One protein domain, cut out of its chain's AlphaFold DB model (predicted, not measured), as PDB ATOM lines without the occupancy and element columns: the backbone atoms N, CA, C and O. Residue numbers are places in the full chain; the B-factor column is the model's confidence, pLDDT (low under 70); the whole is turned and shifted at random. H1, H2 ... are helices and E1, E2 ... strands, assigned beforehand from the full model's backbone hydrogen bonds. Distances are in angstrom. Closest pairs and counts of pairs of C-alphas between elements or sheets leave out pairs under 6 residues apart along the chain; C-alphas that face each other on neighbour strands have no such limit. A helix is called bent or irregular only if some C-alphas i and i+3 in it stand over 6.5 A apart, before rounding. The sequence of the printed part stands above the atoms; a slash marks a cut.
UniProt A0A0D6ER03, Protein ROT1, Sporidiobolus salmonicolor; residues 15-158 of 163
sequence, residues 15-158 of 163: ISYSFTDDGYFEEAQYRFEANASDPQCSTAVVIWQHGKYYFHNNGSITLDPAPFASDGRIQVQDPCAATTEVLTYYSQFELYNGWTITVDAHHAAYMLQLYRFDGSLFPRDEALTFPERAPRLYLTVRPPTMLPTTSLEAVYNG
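This is residues 15 to 158 of the 163 residues of the protein "Protein ROT1" of Sporidiobolus salmonicolor (UniProt A0A0D6ER03). One large, twisted sheet forks at its long, bent strand E3: the hairpin E1 and E2 is on one side of E3, and on the other side E5 with E6 continue the sheet beside the first part of E3 and E4 with E7 beside its last part. E7 turns into a second small sheet, the hairpin E8 and E9, from which a long stretch of 36 residues leads to the short helix H1, away from both sheets. The printed part has 144 residues, with nine named strands, E1 to E9, followed by one named helix; the seven-strand sheet is branched and antiparallel in its pairs, and the class is mostly strand, with under half of the residues in named elements. It is only just compact, close to loose, with a radius of gyration of the C-alphas of 17.0 A and spans of 48 by 47 by 28 A.

E3, residues 43 to 55, is the longest strand, 34.9 A, and E2, residues 24 to 33, measures 29.4 A. E1, residues 15 to 19, 13.7 A, begins at C-alpha 15 (218.158, 238.319, 208.719). E4 is residues 61 to 64, 9.8 A; E5 residues 73 to 77, 13.2 A; E6 residues 85 to 89, 13.7 A; and E7 residues 94 to 96, 6.6 A. E8 is residues 98 to 104, 18.3 A, and E9 residues 109 to 115, 19.6 A. H1, residues 152 to 156, 6.1 A, ends at C-alpha 156 (234.827, 229.178, 191.218).

E1, E2, E3 and E4 form a meander, each strand the antiparallel neighbour of the one before. E2 and E3 form a hairpin, with N 29 and O 47 2.8 A apart, and N 16 and O 28, 2.8 A apart, join E1 to E2. E3 bends by 69 degrees at residue 52; E5 is beside its residues 43 to 48, with N 46 and O 75 2.9 A apart, and E4 beside residues 51 to 55, with N 54 and O 62 2.9 A apart. N 74 and O 88, 2.9 A apart, pair E5 with the edge strand E6, and N 63 and O 94, 2.9 A apart, pair E4 with the edge strand E7. E7 runs on into E8 at 67 degrees. E8 and E9 form a hairpin, with N 102 and O 111 3.0 A apart, and residues 111 to 112 of E9 pair antiparallel with residues 137 to 138. H1 is not on the branched sheet; its O i to N i+4 pair is within hydrogen-bond range.

The C-alphas of Phe 130 and Gly 158, 49.1 A apart, are the two farthest apart. The printed part has no cut, and its one long link joins E9 to H1. Mean pLDDT of the printed part is 88.9; residues 125 to 134 are under 70.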
ATOM      1  N   ILE A  15     218.574 239.432 209.558       92.38
ATOM      2  CA  ILE A  15     218.158 238.319 208.719       92.38
ATOM      3  C   ILE A  15     217.659 238.935 207.423       92.38
ATOM      4  O   ILE A  15     216.894 239.902 207.453       92.38
ATOM      5  N   SER A  16     218.072 238.372 206.299       92.25
ATOM      6  CA  SER A  16     217.614 238.777 204.980       92.25
ATOM      7  C   SER A  16     217.237 237.555 204.164       92.25
ATOM      8  O   SER A  16     217.973 236.572 204.138       92.25
ATOM      9  N   TYR A  17     216.114 237.675 203.465       94.44
ATOM     10  CA  TYR A  17     215.709 236.750 202.421       94.44
ATOM     11  C   TYR A  17     215.534 237.526 201.125       94.44
ATOM     12  O   TYR A  17     214.941 238.609 201.113       94.44
ATOM     13  N   SER A  18     216.016 236.935 200.046       95.12
ATOM     14  CA  SER A  18     215.857 237.430 198.688       95.12
ATOM     15  C   SER A  18     215.144 236.370 197.860       95.12
ATOM     16  O   SER A  18     215.396 235.182 198.033       95.12
ATOM     17  N   PHE A  19     214.253 236.808 196.972       94.94
ATOM     18  CA  PHE A  19     213.477 235.936 196.090       94.94
ATOM     19  C   PHE A  19     213.446 236.539 194.695       94.94
ATOM     20  O   PHE A  19     213.097 237.714 194.549       94.94
ATOM     21  N   THR A  20     213.781 235.749 193.683       94.06
ATOM     22  CA  THR A  20     213.674 236.149 192.278       94.06
ATOM     23  C   THR A  20     212.502 235.476 191.585       94.06
ATOM     24  O   THR A  20     212.110 234.362 191.924       94.06
ATOM     25  N   ASP A  21     211.970 236.141 190.560       92.12
ATOM     26  CA  ASP A  21     210.796 235.674 189.815       92.12
ATOM     27  C   ASP A  21     211.030 234.345 189.063       92.12
ATOM     28  O   ASP A  21     210.072 233.676 188.679       92.12
ATOM     29  N   ASP A  22     212.288 233.936 188.865       92.69
ATOM     30  CA  ASP A  22     212.687 232.654 188.270       92.69
ATOM     31  C   ASP A  22     212.795 231.499 189.291       92.69
ATOM     32  O   ASP A  22     213.201 230.389 188.936       92.69
ATOM     33  N   GLY A  23     212.366 231.723 190.538       94.81
ATOM     34  CA  GLY A  23     212.160 230.666 191.529       94.81
ATOM     35  C   GLY A  23     213.356 230.382 192.437       94.81
ATOM     36  O   GLY A  23     213.383 229.323 193.069       94.81
ATOM     37  N   TYR A  24     214.335 231.288 192.519       96.50
ATOM     38  CA  TYR A  24     215.465 231.159 193.441       96.50
ATOM     39  C   TYR A  24     215.264 231.963 194.720       96.50
ATOM     40  O   TYR A  24     214.639 233.025 194.718       96.50
ATOM     41  N   PHE A  25     215.813 231.440 195.814       96.19
ATOM     42  CA  PHE A  25     215.921 232.160 197.073       96.19
ATOM     43  C   PHE A  25     217.372 232.230 197.534       96.19
ATOM     44  O   PHE A  25     218.173 231.337 197.252       96.19
ATOM     45  N   GLU A  26     217.667 233.262 198.309       95.25
ATOM     46  CA  GLU A  26     218.896 233.396 199.079       95.25
ATOM     47  C   GLU A  26     218.532 233.802 200.506       95.25
ATOM     48  O   GLU A  26     217.690 234.678 200.721       95.25
ATOM     49  N   GLU A  27     219.171 233.163 201.475       93.56
ATOM     50  CA  GLU A  27     219.060 233.452 202.895       93.56
ATOM     51  C   GLU A  27     220.422 233.900 203.426       93.56
ATOM     52  O   GLU A  27     221.445 233.258 203.178       93.56
ATOM     53  N   ALA A  28     220.423 234.966 204.227       92.88
ATOM     54  CA  ALA A  28     221.554 235.309 205.073       92.88
ATOM     55  C   ALA A  28     221.077 235.671 206.480       92.88
ATOM     56  O   ALA A  28     220.140 236.453 206.657       92.88
ATOM     57  N   GLN A  29     221.750 235.140 207.494       93.06
ATOM     58  CA  GLN A  29     221.522 235.499 208.887       93.06
ATOM     59  C   GLN A  29     222.843 235.875 209.540       93.06
ATOM     60  O   GLN A  29     223.824 235.155 209.400       93.06
ATOM     61  N   TYR A  30     222.855 236.961 210.300       93.38
ATOM     62  CA  TYR A  30     223.947 237.317 211.194       93.38
ATOM     63  C   TYR A  30     223.384 237.594 212.582       93.38
ATOM     64  O   TYR A  30     222.580 238.512 212.760       93.38
ATOM     65  N   ARG A  31     223.781 236.782 213.562       91.56
ATOM     66  CA  ARG A  31     223.262 236.816 214.931       91.56
ATOM     67  C   ARG A  31     224.394 236.736 215.948       91.56
ATOM     68  O   ARG A  31     225.466 236.221 215.649       91.56
ATOM     69  N   PHE A  32     224.105 237.202 217.157       90.81
ATOM     70  CA  PHE A  32     224.952 236.982 218.324       90.81
ATOM     71  C   PHE A  32     224.236 236.095 219.333       90.81
ATOM     72  O   PHE A  32     223.043 236.268 219.583       90.81
ATOM     73  N   GLU A  33     224.996 235.203 219.949       89.62
ATOM     74  CA  GLU A  33     224.638 234.530 221.185       89.62
ATOM     75  C   GLU A  33     225.392 235.206 222.334       89.62
ATOM     76  O   GLU A  33     226.625 235.273 222.358       89.62
ATOM     77  N   ALA A  34     224.632 235.790 223.259       88.56
ATOM     78  CA  ALA A  34     225.187 236.522 224.387       88.56
ATOM     79  C   ALA A  34     225.585 235.565 225.516       88.56
ATOM     80  O   ALA A  34     224.815 234.685 225.893       88.56
ATOM     81  N   ASN A  35     226.742 235.812 226.129       90.88
ATOM     82  CA  ASN A  35     227.164 235.138 227.350       90.88
ATOM     83  C   ASN A  35     227.077 236.125 228.525       90.88
ATOM     84  O   ASN A  35     227.919 237.004 228.688       90.88
ATOM     85  N   ALA A  36     226.019 236.008 229.331       90.31
ATOM     86  CA  ALA A  36     225.771 236.931 230.442       90.31
ATOM     87  C   ALA A  36     226.778 236.780 231.596       90.31
ATOM     88  O   ALA A  36     226.975 237.720 232.364       90.31
ATOM     89  N   SER A  37     227.397 235.604 231.733       93.44
ATOM     90  CA  SER A  37     228.413 235.343 232.758       93.44
ATOM     91  C   SER A  37     229.789 235.861 232.349       93.44
ATOM     92  O   SER A  37     230.538 236.303 233.217       93.44
ATOM     93  N   ASP A  38     230.094 235.851 231.050       93.12
ATOM     94  CA  ASP A  38     231.302 236.453 230.487       93.12
ATOM     95  C   ASP A  38     230.994 237.211 229.181       93.12
ATOM     96  O   ASP A  38     231.014 236.628 228.094       93.12
ATOM     97  N   PRO A  39     230.726 238.529 229.262       91.81
ATOM     98  CA  PRO A  39     230.389 239.339 228.094       91.81
ATOM     99  C   PRO A  39     231.503 239.457 227.047       91.81
ATOM    100  O   PRO A  39     231.219 239.858 225.922       91.81
ATOM    101  N   GLN A  40     232.759 239.145 227.393       91.88
ATOM    102  CA  GLN A  40     233.860 239.113 226.421       91.88
ATOM    103  C   GLN A  40     233.771 237.869 225.517       91.88
ATOM    104  O   GLN A  40     234.354 237.859 224.437       91.88
ATOM    105  N   CYS A  41     233.006 236.855 225.933       93.12
ATOM    106  CA  CYS A  41     232.824 235.570 225.262       93.12
ATOM    107  C   CYS A  41     231.515 235.473 224.463       93.12
ATOM    108  O   CYS A  41     230.872 234.423 224.439       93.12
ATOM    109  N   SER A  42     231.065 236.566 223.841       93.06
ATOM    110  CA  SER A  42     229.903 236.515 222.946       93.06
ATOM    111  C   SER A  42     230.243 235.764 221.662       93.06
ATOM    112  O   SER A  42     231.288 236.027 221.065       93.06
ATOM    113  N   THR A  43     229.335 234.911 221.192       93.00
ATOM    114  CA  THR A  43     229.527 234.160 219.945       93.00
ATOM    115  C   THR A  43     228.782 234.834 218.799       93.00
ATOM    116  O   THR A  43     227.607 235.168 218.927       93.00
ATOM    117  N   ALA A  44     229.450 235.037 217.667       92.56
ATOM    118  CA  ALA A  44     228.850 235.507 216.423       92.56
ATOM    119  C   ALA A  44     228.578 234.326 215.489       92.56
ATOM    120  O   ALA A  44     229.454 233.494 215.265       92.56
ATOM    121  N   VAL A  45     227.387 234.279 214.896       93.31
ATOM    122  CA  VAL A  45     226.994 233.242 213.937       93.31
ATOM    123  C   VAL A  45     226.506 233.897 212.654       93.31
ATOM    124  O   VAL A  45     225.556 234.683 212.677       93.31
ATOM    125  N   VAL A  46     227.146 233.558 211.535       93.88
ATOM    126  CA  VAL A  46     226.676 233.896 210.188       93.88
ATOM    127  C   VAL A  46     226.256 232.631 209.472       93.88
ATOM    128  O   VAL A  46     227.012 231.669 209.428       93.88
ATOM    129  N   ILE A  47     225.062 232.650 208.901       94.12
ATOM    130  CA  ILE A  47     224.518 231.584 208.068       94.12
ATOM    131  C   ILE A  47     224.232 232.179 206.700       94.12
ATOM    132  O   ILE A  47     223.681 233.275 206.605       94.12
ATOM    133  N   TRP A  48     224.589 231.450 205.653       93.88
ATOM    134  CA  TRP A  48     224.177 231.759 204.295       93.88
ATOM    135  C   TRP A  48     223.882 230.473 203.534       93.88
ATOM    136  O   TRP A  48     224.646 229.507 203.609       93.88
ATOM    137  N   GLN A  49     222.792 230.474 202.778       94.94
ATOM    138  CA  GLN A  49     222.469 229.430 201.815       94.94
ATOM    139  C   GLN A  49     221.574 229.987 200.713       94.94
ATOM    140  O   GLN A  49     220.957 231.041 200.851       94.94
ATOM    141  N   HIS A  50     221.489 229.254 199.611       95.38
ATOM    142  CA  HIS A  50     220.623 229.594 198.493       95.38
ATOM    143  C   HIS A  50     220.084 228.327 197.841       95.38
ATOM    144  O   HIS A  50     220.586 227.224 198.076       95.38
ATOM    145  N   GLY A  51     219.036 228.477 197.046       96.12
ATOM    146  CA  GLY A  51     218.313 227.339 196.501       96.12
ATOM    147  C   GLY A  51     217.102 227.754 195.697       96.12
ATOM    148  O   GLY A  51     217.027 228.869 195.181       96.12
ATOM    149  N   LYS A  52     216.132 226.847 195.599       97.12
ATOM    150  CA  LYS A  52     214.851 227.098 194.935       97.12
ATOM    151  C   LYS A  52     213.716 227.174 195.931       97.12
ATOM    152  O   LYS A  52     213.718 226.453 196.924       97.12
ATOM    153  N   TYR A  53     212.739 228.028 195.655       97.19
ATOM    154  CA  TYR A  53     211.518 228.077 196.446       97.19
ATOM    155  C   TYR A  53     210.316 227.576 195.653       97.19
ATOM    156  O   TYR A  53     210.255 227.691 194.429       97.19
ATOM    157  N   TYR A  54     209.337 227.028 196.370       97.25
ATOM    158  CA  TYR A  54     208.117 226.492 195.775       97.25
ATOM    159  C   TYR A  54     206.898 226.905 196.590       97.25
ATOM    160  O   TYR A  54     206.884 226.761 197.813       97.25
ATOM    161  N   PHE A  55     205.871 227.393 195.897       96.38
ATOM    162  CA  PHE A  55     204.550 227.619 196.473       96.38
ATOM    163  C   PHE A  55     203.708 226.353 196.381       96.38
ATOM    164  O   PHE A  55     203.712 225.663 195.361       96.38
ATOM    165  N   HIS A  56     202.934 226.092 197.429       96.56
ATOM    166  CA  HIS A  56     202.068 224.922 197.520       96.56
ATOM    167  C   HIS A  56     200.594 225.323 197.545       96.56
ATOM    168  O   HIS A  56     200.225 226.391 198.033       96.56
ATOM    169  N   ASN A  57     199.718 224.426 197.084       97.19
ATOM    170  CA  ASN A  57     198.269 224.674 197.017       97.19
ATOM    171  C   ASN A  57     197.612 224.914 198.389       97.19
ATOM    172  O   ASN A  57     196.529 225.484 198.460       97.19
ATOM    173  N   ASN A  58     198.249 224.473 199.477       94.31
ATOM    174  CA  ASN A  58     197.796 224.708 200.851       94.31
ATOM    175  C   ASN A  58     198.228 226.081 201.409       94.31
ATOM    176  O   ASN A  58     197.979 226.353 202.579       94.31
ATOM    177  N   GLY A  59     198.888 226.923 200.605       94.31
ATOM    178  CA  GLY A  59     199.388 228.240 201.007       94.31
ATOM    179  C   GLY A  59     200.784 228.231 201.635       94.31
ATOM    180  O   GLY A  59     201.333 229.304 201.884       94.31
ATOM    181  N   SER A  60     201.379 227.056 201.855       95.81
ATOM    182  CA  SER A  60     202.752 226.952 202.356       95.81
ATOM    183  C   SER A  60     203.786 227.303 201.282       95.81
ATOM    184  O   SER A  60     203.513 227.259 200.078       95.81
ATOM    185  N   ILE A  61     204.990 227.648 201.731       96.50
ATOM    186  CA  ILE A  61     206.172 227.854 200.893       96.50
ATOM    187  C   ILE A  61     207.318 226.998 201.432       96.50
ATOM    188  O   ILE A  61     207.526 226.907 202.643       96.50
ATOM    189  N   THR A  62     208.056 226.364 200.528       97.06
ATOM    190  CA  THR A  62     209.278 225.620 200.859       97.06
ATOM    191  C   THR A  62     210.487 226.298 200.256       97.06
ATOM    192  O   THR A  62     210.421 226.688 199.091       97.06
ATOM    193  N   LEU A  63     211.576 226.368 201.017       97.06
ATOM    194  CA  LEU A  63     212.890 226.803 200.560       97.06
ATOM    195  C   LEU A  63     213.807 225.578 200.550       97.06
ATOM    196  O   LEU A  63     214.083 224.983 201.593       97.06
ATOM    197  N   ASP A  64     214.207 225.162 199.355       97.38
ATOM    198  CA  ASP A  64     214.975 223.949 199.110       97.38
ATOM    199  C   ASP A  64     216.400 224.280 198.632       97.38
ATOM    200  O   ASP A  64     216.588 224.659 197.466       97.38
ATOM    201  N   PRO A  65     217.419 224.132 199.499       96.06
ATOM    202  CA  PRO A  65     218.815 224.337 199.132       96.06
ATOM    203  C   PRO A  65     219.439 223.133 198.414       96.06
ATOM    204  O   PRO A  65     220.598 223.218 198.014       96.06
ATOM    205  N   ALA A  66     218.728 222.009 198.229       94.94
ATOM    206  CA  ALA A  66     219.292 220.791 197.640       94.94
ATOM    207  C   ALA A  66     219.997 220.996 196.281       94.94
ATOM    208  O   ALA A  66     221.050 220.384 196.082       94.94
ATOM    209  N   PRO A  67     219.516 221.864 195.361       93.75
ATOM    210  CA  PRO A  67     220.224 222.143 194.109       93.75
ATOM    211  C   PRO A  67     221.642 222.707 194.289       93.75
ATOM    212  O   PRO A  67     222.471 222.536 193.398       93.75
ATOM    213  N   PHE A  68     221.921 223.357 195.426       92.75
ATOM    214  CA  PHE A  68     223.184 224.036 195.731       92.75
ATOM    215  C   PHE A  68     223.718 223.683 197.130       92.75
ATOM    216  O   PHE A  68     224.377 224.489 197.786       92.75
ATOM    217  N   ALA A  69     223.455 222.461 197.603       91.38
ATOM    218  CA  ALA A  69     223.785 222.035 198.968       91.38
ATOM    219  C   ALA A  69     225.289 222.114 199.308       91.38
ATOM    220  O   ALA A  69     225.657 222.198 200.478       91.38
ATOM    221  N   SER A  70     226.164 222.107 198.297       90.06
ATOM    222  CA  SER A  70     227.616 222.288 198.428       90.06
ATOM    223  C   SER A  70     228.043 223.723 198.752       90.06
ATOM    224  O   SER A  70     229.199 223.950 199.122       90.06
ATOM    225  N   ASP A  71     227.156 224.703 198.596       91.19
ATOM    226  CA  ASP A  71     227.518 226.122 198.632       91.19
ATOM    227  C   ASP A  71     227.234 226.771 199.987       91.19
ATOM    228  O   ASP A  71     227.975 227.655 200.410       91.19
ATOM    229  N   GLY A  72     226.183 226.339 200.689       92.44
ATOM    230  CA  GLY A  72     225.779 226.977 201.938       92.44
ATOM    231  C   GLY A  72     226.826 226.820 203.045       92.44
ATOM    232  O   GLY A  72     227.555 225.821 203.127       92.44
ATOM    233  N   ARG A  73     226.950 227.846 203.888       92.81
ATOM    234  CA  ARG A  73     227.973 227.939 204.934       92.81
ATOM    235  C   ARG A  73     227.396 228.498 206.225       92.81
ATOM    236  O   ARG A  73     226.596 229.429 206.209       92.81
ATOM    237  N   ILE A  74     227.884 227.970 207.340       94.06
ATOM    238  CA  ILE A  74     227.767 228.584 208.659       94.06
ATOM    239  C   ILE A  74     229.164 228.915 209.172       94.06
ATOM    240  O   ILE A  74     230.069 228.078 209.128       94.06
ATOM    241  N   GLN A  75     229.339 230.140 209.648       93.81
ATOM    242  CA  GLN A  75     230.549 230.592 210.309       93.81
ATOM    243  C   GLN A  75     230.243 230.997 211.738       93.81
ATOM    244  O   GLN A  75     229.421 231.880 211.978       93.81
ATOM    245  N   VAL A  76     230.950 230.367 212.668       93.69
ATOM    246  CA  VAL A  76     230.874 230.646 214.097       93.69
ATOM    247  C   VAL A  76     232.175 231.306 214.529       93.69
ATOM    248  O   VAL A  76     233.257 230.788 214.249       93.69
ATOM    249  N   GLN A  77     232.065 232.449 215.195       92.25
ATOM    250  CA  GLN A  77     233.169 233.139 215.844       92.25
ATOM    251  C   GLN A  77     232.946 233.154 217.348       92.25
ATOM    252  O   GLN A  77     231.991 233.767 217.818       92.25
ATOM    253  N   ASP A  78     233.841 232.506 218.083       93.62
ATOM    254  CA  ASP A  78     233.812 232.434 219.541       93.62
ATOM    255  C   ASP A  78     235.193 232.843 220.078       93.62
ATOM    256  O   ASP A  78     236.152 232.081 219.957       93.62
ATOM    257  N   PRO A  79     235.340 234.044 220.662       92.50
ATOM    258  CA  PRO A  79     236.635 234.537 221.126       92.50
ATOM    259  C   PRO A  79     237.205 233.743 222.312       92.50
ATOM    260  O   PRO A  79     238.389 233.888 222.614       92.50
ATOM    261  N   CYS A  80     236.396 232.918 222.980       92.50
ATOM    262  CA  CYS A  80     236.780 232.165 224.171       92.50
ATOM    263  C   CYS A  80     236.899 230.655 223.931       92.50
ATOM    264  O   CYS A  80     237.403 229.932 224.796       92.50
ATOM    265  N   ALA A  81     236.487 230.165 222.762       91.94
ATOM    266  CA  ALA A  81     236.740 228.793 222.347       91.94
ATOM    267  C   ALA A  81     238.216 228.560 221.985       91.94
ATOM    268  O   ALA A  81     238.953 229.457 221.583       91.94
ATOM    269  N   ALA A  82     238.640 227.293 222.041       90.88
ATOM    270  CA  ALA A  82     239.971 226.880 221.586       90.88
ATOM    271  C   ALA A  82     240.194 227.129 220.080       90.88
ATOM    272  O   ALA A  82     241.328 227.265 219.630       90.88
ATOM    273  N   THR A  83     239.116 227.157 219.293       89.19
ATOM    274  CA  THR A  83     239.125 227.555 217.884       89.19
ATOM    275  C   THR A  83     238.187 228.734 217.729       89.19
ATOM    276  O   THR A  83     236.981 228.584 217.890       89.19
ATOM    277  N   THR A  84     238.753 229.901 217.429       89.19
ATOM    278  CA  THR A  84     238.016 231.167 217.477       89.19
ATOM    279  C   THR A  84     237.134 231.418 216.265       89.19
ATOM    280  O   THR A  84     236.268 232.284 216.306       89.19
ATOM    281  N   GLU A  85     237.373 230.697 215.174       91.00
ATOM    282  CA  GLU A  85     236.636 230.824 213.924       91.00
ATOM    283  C   GLU A  85     236.467 229.444 213.290       91.00
ATOM    284  O   GLU A  85     237.446 228.749 213.007       91.00
ATOM    285  N   VAL A  86     235.218 229.047 213.070       92.75
ATOM    286  CA  VAL A  86     234.860 227.749 212.499       92.75
ATOM    287  C   VAL A  86     233.896 227.971 211.342       92.75
ATOM    288  O   VAL A  86     232.789 228.463 211.541       92.75
ATOM    289  N   LEU A  87     234.312 227.589 210.133       92.19
ATOM    290  CA  LEU A  87     233.487 227.600 208.925       92.19
ATOM    291  C   LEU A  87     233.085 226.164 208.575       92.19
ATOM    292  O   LEU A  87     233.948 225.304 208.407       92.19
ATOM    293  N   THR A  88     231.787 225.899 208.442       92.75
ATOM    294  CA  THR A  88     231.266 224.569 208.085       92.75
ATOM    295  C   THR A  88     230.160 224.649 207.041       92.75
ATOM    296  O   THR A  88     229.605 225.717 206.778       92.75
ATOM    297  N   TYR A  89     229.879 223.514 206.400       92.94
ATOM    298  CA  TYR A  89     228.806 223.390 205.418       92.94
ATOM    299  C   TYR A  89     227.439 223.545 206.075       92.94
ATOM    300  O   TYR A  89     227.212 223.063 207.185       92.94
ATOM    301  N   TYR A  90     226.524 224.176 205.350       93.88
ATOM    302  CA  TYR A  90     225.147 224.352 205.771       93.88
ATOM    303  C   TYR A  90     224.209 224.133 204.587       93.88
ATOM    304  O   TYR A  90     224.427 224.659 203.503       93.88
ATOM    305  N   SER A  91     223.180 223.322 204.793       95.44
ATOM    306  CA  SER A  91     222.115 223.095 203.823       95.44
ATOM    307  C   SER A  91     220.893 222.643 204.605       95.44
ATOM    308  O   SER A  91     220.821 221.503 205.067       95.44
ATOM    309  N   GLN A  92     219.972 223.573 204.833       95.50
ATOM    310  CA  GLN A  92     218.772 223.332 205.612       95.50
ATOM    311  C   GLN A  92     217.530 223.627 204.783       95.50
ATOM    312  O   GLN A  92     217.291 224.753 204.360       95.50
ATOM    313  N   PHE A  93     216.709 222.597 204.604       96.31
ATOM    314  CA  PHE A  93     215.373 222.752 204.055       96.31
ATOM    315  C   PHE A  93     214.473 223.512 205.036       96.31
ATOM    316  O   PHE A  93     214.424 223.183 206.227       96.31
ATOM    317  N   GLU A  94     213.714 224.480 204.527       94.25
ATOM    318  CA  GLU A  94     212.756 225.253 205.315       94.25
ATOM    319  C   GLU A  94     211.336 225.089 204.777       94.25
ATOM    320  O   GLU A  94     211.083 225.186 203.576       94.25
ATOM    321  N   LEU A  95     210.390 224.885 205.695       94.94
ATOM    322  CA  LEU A  95     208.957 224.891 205.418       94.94
ATOM    323  C   LEU A  95     208.290 225.983 206.247       94.94
ATOM    324  O   LEU A  95     208.336 225.961 207.480       94.94
ATOM    325  N   TYR A  96     207.597 226.880 205.556       95.44
ATOM    326  CA  TYR A  96     206.718 227.862 206.166       95.44
ATOM    327  C   TYR A  96     205.272 227.533 205.804       95.44
ATOM    328  O   TYR A  96     204.922 227.470 204.628       95.44
ATOM    329  N   ASN A  97     204.414 227.344 206.809       95.31
ATOM    330  CA  ASN A  97     202.997 227.003 206.634       95.31
ATOM    331  C   ASN A  97     202.199 228.083 205.899       95.31
ATOM    332  O   ASN A  97     201.111 227.814 205.397       95.31
ATOM    333  N   GLY A  98     202.728 229.300 205.848       94.00
ATOM    334  CA  GLY A  98     202.136 230.410 205.133       94.00
ATOM    335  C   GLY A  98     203.105 231.571 205.028       94.00
ATOM    336  O   GLY A  98     204.177 231.580 205.642       94.00
ATOM    337  N   TRP A  99     202.690 232.582 204.279       93.38
ATOM    338  CA  TRP A  99     203.395 233.846 204.145       93.38
ATOM    339  C   TRP A  99     202.405 234.956 203.796       93.38
ATOM    340  O   TRP A  99     201.355 234.706 203.202       93.38
ATOM    341  N   THR A 100     202.725 236.190 204.170       93.06
ATOM    342  CA  THR A 100     201.951 237.373 203.786       93.06
ATOM    343  C   THR A 100     202.879 238.525 203.435       93.06
ATOM    344  O   THR A 100     203.940 238.700 204.035       93.06
ATOM    345  N   ILE A 101     202.470 239.322 202.447       93.38
ATOM    346  CA  ILE A 101     203.098 240.605 202.135       93.38
ATOM    347  C   ILE A 101     202.076 241.694 202.419       93.38
ATOM    348  O   ILE A 101     200.980 241.695 201.861       93.38
ATOM    349  N   THR A 102     202.444 242.632 203.278       93.44
ATOM    350  CA  THR A 102     201.586 243.754 203.672       93.44
ATOM    351  C   THR A 102     202.387 245.044 203.690       93.44
ATOM    352  O   THR A 102     203.612 245.011 203.782       93.44
ATOM    353  N   VAL A 103     201.714 246.189 203.624       93.56
ATOM    354  CA  VAL A 103     202.356 247.488 203.850       93.56
ATOM    355  C   VAL A 103     202.230 247.826 205.327       93.56
ATOM    356  O   VAL A 103     201.119 247.880 205.855       93.56
ATOM    357  N   ASP A 104     203.356 248.047 205.997       88.19
ATOM    358  CA  ASP A 104     203.333 248.572 207.355       88.19
ATOM    359  C   ASP A 104     202.935 250.053 207.334       88.19
ATOM    360  O   ASP A 104     203.575 250.873 206.674       88.19
ATOM    361  N   ALA A 105     201.874 250.400 208.063       87.62
ATOM    362  CA  ALA A 105     201.315 251.748 208.056       87.62
ATOM    363  C   ALA A 105     202.233 252.794 208.714       87.62
ATOM    364  O   ALA A 105     202.130 253.975 208.391       87.62
ATOM    365  N   HIS A 106     203.125 252.380 209.621       87.06
ATOM    366  CA  HIS A 106     204.022 253.295 210.327       87.06
ATOM    367  C   HIS A 106     205.265 253.636 209.502       87.06
ATOM    368  O   HIS A 106     205.703 254.784 209.502       87.06
ATOM    369  N   HIS A 107     205.814 252.658 208.780       86.50
ATOM    370  CA  HIS A 107     207.022 252.814 207.968       86.50
ATOM    371  C   HIS A 107     206.720 253.048 206.479       86.50
ATOM    372  O   HIS A 107     207.645 253.299 205.710       86.50
ATOM    373  N   ALA A 108     205.449 252.948 206.064       90.38
ATOM    374  CA  ALA A 108     205.004 253.022 204.668       90.38
ATOM    375  C   ALA A 108     205.814 252.098 203.733       90.38
ATOM    376  O   ALA A 108     206.079 252.428 202.576       90.38
ATOM    377  N   ALA A 109     206.213 250.934 204.248       91.88
ATOM    378  CA  ALA A 109     207.114 249.999 203.589       91.88
ATOM    379  C   ALA A 109     206.475 248.614 203.479       91.88
ATOM    380  O   ALA A 109     205.753 248.172 204.377       91.88
ATOM    381  N   TYR A 110     206.761 247.911 202.382       94.50
ATOM    382  CA  TYR A 110     206.384 246.507 202.251       94.50
ATOM    383  C   TYR A 110     207.136 245.668 203.281       94.50
ATOM    384  O   TYR A 110     208.344 245.826 203.461       94.50
ATOM    385  N   MET A 111     206.422 244.744 203.911       93.06
ATOM    386  CA  MET A 111     206.983 243.743 204.800       93.06
ATOM    387  C   MET A 111     206.520 242.350 204.393       93.06
ATOM    388  O   MET A 111     205.361 242.161 204.019       93.06
ATOM    389  N   LEU A 112     207.432 241.391 204.490       93.31
ATOM    390  CA  LEU A 112     207.173 239.967 204.411       93.31
ATOM    391  C   LEU A 112     207.067 239.408 205.831       93.31
ATOM    392  O   LEU A 112     207.931 239.647 206.681       93.31
ATOM    393  N   GLN A 113     206.015 238.630 206.060       92.62
ATOM    394  CA  GLN A 113     205.840 237.827 207.258       92.62
ATOM    395  C   GLN A 113     205.744 236.356 206.861       92.62
ATOM    396  O   GLN A 113     204.924 235.988 206.020       92.62
ATOM    397  N   LEU A 114     206.568 235.516 207.482       93.00
ATOM    398  CA  LEU A 114     206.559 234.068 207.291       93.00
ATOM    399  C   LEU A 114     205.945 233.383 208.518       93.00
ATOM    400  O   LEU A 114     206.105 233.865 209.641       93.00
ATOM    401  N   TYR A 115     205.256 232.261 208.310       92.38
ATOM    402  CA  TYR A 115     204.645 231.461 209.373       92.38
ATOM    403  C   TYR A 115     205.365 230.119 209.448       92.38
ATOM    404  O   TYR A 115     205.369 229.369 208.477       92.38
ATOM    405  N   ARG A 116     205.988 229.810 210.584       89.50
ATOM    406  CA  ARG A 116     206.702 228.549 210.822       89.50
ATOM    407  C   ARG A 116     205.757 227.345 210.760       89.50
ATOM    408  O   ARG A 116     204.533 227.486 210.727       89.50
ATOM    409  N   PHE A 117     206.333 226.143 210.797       83.75
ATOM    410  CA  PHE A 117     205.584 224.880 210.808       83.75
ATOM    411  C   PHE A 117     204.603 224.743 211.993       83.75
ATOM    412  O   PHE A 117     203.622 224.010 211.895       83.75
ATOM    413  N   ASP A 118     204.850 225.440 213.104       83.31
ATOM    414  CA  ASP A 118     203.992 225.473 214.296       83.31
ATOM    415  C   ASP A 118     202.985 226.642 214.279       83.31
ATOM    416  O   ASP A 118     202.246 226.849 215.239       83.31
ATOM    417  N   GLY A 119     202.949 227.416 213.188       83.75
ATOM    418  CA  GLY A 119     202.105 228.600 213.027       83.75
ATOM    419  C   GLY A 119     202.660 229.872 213.672       83.75
ATOM    420  O   GLY A 119     202.069 230.938 213.492       83.75
ATOM    421  N   SER A 120     203.787 229.802 214.389       85.62
ATOM    422  CA  SER A 120     204.425 230.991 214.954       85.62
ATOM    423  C   SER A 120     205.043 231.872 213.864       85.62
ATOM    424  O   SER A 120     205.421 231.410 212.786       85.62
ATOM    425  N   LEU A 121     205.141 233.173 214.132       88.31
ATOM    426  CA  LEU A 121     205.712 234.128 213.188       88.31
ATOM    427  C   LEU A 121     207.239 233.984 213.109       88.31
ATOM    428  O   LEU A 121     207.922 233.842 214.123       88.31
ATOM    429  N   PHE A 122     207.777 234.053 211.892       87.88
ATOM    430  CA  PHE A 122     209.206 234.136 211.621       87.88
ATOM    431  C   PHE A 122     209.582 235.525 211.066       87.88
ATOM    432  O   PHE A 122     208.879 236.013 210.174       87.88
ATOM    433  N   PRO A 123     210.711 236.115 211.514       83.88
ATOM    434  CA  PRO A 123     211.631 235.588 212.527       83.88
ATOM    435  C   PRO A 123     211.049 235.631 213.945       83.88
ATOM    436  O   PRO A 123     210.411 236.604 214.327       83.88
ATOM    437  N   ARG A 124     211.289 234.580 214.739       70.00
ATOM    438  CA  ARG A 124     210.927 234.550 216.161       70.00
ATOM    439  C   ARG A 124     212.127 235.006 216.980       70.00
ATOM    440  O   ARG A 124     213.213 234.452 216.822       70.00
ATOM    441  N   ASP A 125     211.905 235.969 217.861       62.78
ATOM    442  CA  ASP A 125     212.790 236.201 218.997       62.78
ATOM    443  C   ASP A 125     212.354 235.252 220.121       62.78
ATOM    444  O   ASP A 125     211.223 235.332 220.605       62.78
ATOM    445  N   GLU A 126     213.207 234.294 220.489       57.78
ATOM    446  CA  GLU A 126     212.885 233.332 221.547       57.78
ATOM    447  C   GLU A 126     212.755 233.993 222.925       57.78
ATOM    448  O   GLU A 126     212.067 233.447 223.789       57.78
ATOM    449  N   ALA A 127     213.335 235.185 223.110       53.03
ATOM    450  CA  ALA A 127     213.188 235.975 224.325       53.03
ATOM    451  C   ALA A 127     211.830 236.697 224.411       53.03
ATOM    452  O   ALA A 127     211.460 237.187 225.482       53.03
ATOM    453  N   LEU A 128     211.058 236.764 223.318       53.03
ATOM    454  CA  LEU A 128     209.743 237.403 223.308       53.03
ATOM    455  C   LEU A 128     208.637 236.373 223.558       53.03
ATOM    456  O   LEU A 128     208.257 235.582 222.695       53.03
ATOM    457  N   THR A 129     208.049 236.441 224.752       54.31
ATOM    458  CA  THR A 129     206.883 235.641 225.169       54.31
ATOM    459  C   THR A 129     205.607 235.979 224.382       54.31
ATOM    460  O   THR A 129     204.632 235.234 224.443       54.31
ATOM    461  N   PHE A 130     205.600 237.094 223.639       59.66
ATOM    462  CA  PHE A 130     204.444 237.592 222.890       59.66
ATOM    463  C   PHE A 130     204.631 237.375 221.378       59.66
ATOM    464  O   PHE A 130     205.436 238.081 220.764       59.66
ATOM    465  N   PRO A 131     203.882 236.447 220.750       55.25
ATOM    466  CA  PRO A 131     204.057 236.085 219.337       55.25
ATOM    467  C   PRO A 131     203.784 237.248 218.369       55.25
ATOM    468  O   PRO A 131     204.338 237.294 217.278       55.25
ATOM    469  N   GLU A 132     202.986 238.225 218.789       57.41
ATOM    470  CA  GLU A 132     202.640 239.440 218.039       57.41
ATOM    471  C   GLU A 132     203.778 240.477 217.929       57.41
ATOM    472  O   GLU A 132     203.626 241.491 217.251       57.41
ATOM    473  N   ARG A 133     204.937 240.220 218.553       60.75
ATOM    474  CA  ARG A 133     206.131 241.083 218.486       60.75
ATOM    475  C   ARG A 133     207.270 240.503 217.652       60.75
ATOM    476  O   ARG A 133     208.386 241.013 217.724       60.75
ATOM    477  N   ALA A 134     207.008 239.450 216.879       67.88
ATOM    478  CA  ALA A 134     207.994 238.930 215.945       67.88
ATOM    479  C   ALA A 134     208.479 240.059 215.011       67.88
ATOM    480  O   ALA A 134     207.645 240.791 214.459       67.88
ATOM    481  N   PRO A 135     209.801 240.246 214.845       76.00
ATOM    482  CA  PRO A 135     210.319 241.172 213.850       76.00
ATOM    483  C   PRO A 135     209.788 240.823 212.454       76.00
ATOM    484  O   PRO A 135     209.410 239.690 212.159       76.00
ATOM    485  N   ARG A 136     209.742 241.834 211.587       83.38
ATOM    486  CA  ARG A 136     209.234 241.727 210.215       83.38
ATOM    487  C   ARG A 136     210.383 241.877 209.231       83.38
ATOM    488  O   ARG A 136     211.314 242.641 209.485       83.38
ATOM    489  N   LEU A 137     210.297 241.188 208.096       91.75
ATOM    490  CA  LEU A 137     211.274 241.319 207.018       91.75
ATOM    491  C   LEU A 137     210.845 242.469 206.099       91.75
ATOM    492  O   LEU A 137     209.962 242.303 205.261       91.75
ATOM    493  N   TYR A 138     211.431 243.652 206.276       93.62
ATOM    494  CA  TYR A 138     211.118 244.812 205.437       93.62
ATOM    495  C   TYR A 138     211.803 244.730 204.071       93.62
ATOM    496  O   TYR A 138     212.978 244.378 203.957       93.62
ATOM    497  N   LEU A 139     211.074 245.115 203.023       94.25
ATOM    498  CA  LEU A 139     211.616 245.212 201.675       94.25
ATOM    499  C   LEU A 139     212.682 246.310 201.621       94.25
ATOM    500  O   LEU A 139     212.371 247.486 201.790       94.25
ATOM    501  N   THR A 140     213.922 245.922 201.335       92.12
ATOM    502  CA  THR A 140     215.040 246.870 201.200       92.12
ATOM    503  C   THR A 140     215.390 247.159 199.741       92.12
ATOM    504  O   THR A 140     215.725 248.292 199.406       92.12
ATOM    505  N   VAL A 141     215.294 246.167 198.850       92.50
ATOM    506  CA  VAL A 141     215.709 246.307 197.447       92.50
ATOM    507  C   VAL A 141     214.820 245.483 196.509       92.50
ATOM    508  O   VAL A 141     214.357 244.401 196.869       92.50
ATOM    509  N   ARG A 142     214.543 246.020 195.315       89.31
ATOM    510  CA  ARG A 142     213.810 245.355 194.225       89.31
ATOM    511  C   ARG A 142     214.332 245.896 192.877       89.31
ATOM    512  O   ARG A 142     214.185 247.098 192.660       89.31
ATOM    513  N   PRO A 143     214.900 245.073 191.971       89.44
ATOM    514  CA  PRO A 143     215.088 243.618 192.069       89.44
ATOM    515  C   PRO A 143     216.070 243.223 193.189       89.44
ATOM    516  O   PRO A 143     216.851 244.068 193.620       89.44
ATOM    517  N   PRO A 144     216.008 241.983 193.703       88.75
ATOM    518  CA  PRO A 144     216.918 241.526 194.749       88.75
ATOM    519  C   PRO A 144     218.369 241.476 194.255       88.75
ATOM    520  O   PRO A 144     218.634 241.131 193.103       88.75
ATOM    521  N   THR A 145     219.311 241.768 195.149       86.00
ATOM    522  CA  THR A 145     220.746 241.599 194.896       86.00
ATOM    523  C   THR A 145     221.180 240.266 195.496       86.00
ATOM    524  O   THR A 145     221.447 240.205 196.691       86.00
ATOM    525  N   MET A 146     221.206 239.205 194.690       82.88
ATOM    526  CA  MET A 146     221.613 237.866 195.137       82.88
ATOM    527  C   MET A 146     222.980 237.497 194.574       82.88
ATOM    528  O   MET A 146     223.400 238.015 193.531       82.88
ATOM    529  N   LEU A 147     223.665 236.567 195.238       81.19
ATOM    530  CA  LEU A 147     224.729 235.823 194.584       81.19
ATOM    531  C   LEU A 147     224.177 235.015 193.390       81.19
ATOM    532  O   LEU A 147     222.965 234.830 193.261       81.19
ATOM    533  N   PRO A 148     225.055 234.572 192.472       79.56
ATOM    534  CA  PRO A 148     224.647 233.821 191.290       79.56
ATOM    535  C   PRO A 148     223.740 232.641 191.649       79.56
ATOM    536  O   PRO A 148     224.102 231.822 192.489       79.56
ATOM    537  N   THR A 149     222.603 232.521 190.963       82.88
ATOM    538  CA  THR A 149     221.603 231.448 191.126       82.88
ATOM    539  C   THR A 149     222.048 230.132 190.473       82.88
ATOM    540  O   THR A 149     221.299 229.435 189.789       82.88
ATOM    541  N   THR A 150     223.324 229.805 190.650       84.94
ATOM    542  CA  THR A 150     224.025 228.634 190.126       84.94
ATOM    543  C   THR A 150     225.008 228.140 191.182       84.94
ATOM    544  O   THR A 150     225.346 228.878 192.103       84.94
ATOM    545  N   SER A 151     225.519 226.917 191.031       84.69
ATOM    546  CA  SER A 151     226.545 226.398 191.935       84.69
ATOM    547  C   SER A 151     227.749 227.343 191.985       84.69
ATOM    548  O   SER A 151     228.416 227.583 190.973       84.69
ATOM    549  N   LEU A 152     228.042 227.865 193.174       84.94
ATOM    550  CA  LEU A 152     229.213 228.692 193.423       84.94
ATOM    551  C   LEU A 152     230.482 227.872 193.241       84.94
ATOM    552  O   LEU A 152     231.442 228.369 192.660       84.94
ATOM    553  N   GLU A 153     230.494 226.613 193.680       82.56
ATOM    554  CA  GLU A 153     231.612 225.712 193.401       82.56
ATOM    555  C   GLU A 153     231.904 225.621 191.896       82.56
ATOM    556  O   GLU A 153     233.057 225.773 191.485       82.56
ATOM    557  N   ALA A 154     230.858 225.478 191.077       79.69
ATOM    558  CA  ALA A 154     230.969 225.442 189.624       79.69
ATOM    559  C   ALA A 154     231.450 226.775 189.015       79.69
ATOM    560  O   ALA A 154     232.225 226.793 188.058       79.69
ATOM    561  N   VAL A 155     231.044 227.910 189.588       83.25
ATOM    562  CA  VAL A 155     231.557 229.231 189.192       83.25
ATOM    563  C   VAL A 155     233.044 229.367 189.533       83.25
ATOM    564  O   VAL A 155     233.842 229.790 188.698       83.25
ATOM    565  N   TYR A 156     233.450 228.995 190.749       79.12
ATOM    566  CA  TYR A 156     234.827 229.178 191.218       79.12
ATOM    567  C   TYR A 156     235.822 228.204 190.591       79.12
ATOM    568  O   TYR A 156     236.994 228.556 190.455       79.12
ATOM    569  N   ASN A 157     235.382 227.008 190.196       82.62
ATOM    570  CA  ASN A 157     236.217 226.061 189.457       82.62
ATOM    571  C   ASN A 157     236.203 226.302 187.930       82.62
ATOM    572  O   ASN A 157     236.900 225.600 187.200       82.62
ATOM    573  N   GLY A 158     235.441 227.297 187.457       79.25
ATOM    574  CA  GLY A 158     235.372 227.697 186.050       79.25
ATOM    575  C   GLY A 158     234.510 226.797 185.161       79.25
ATOM    576  O   GLY A 158     234.555 226.943 183.942       79.25
TER     577      GLY A 158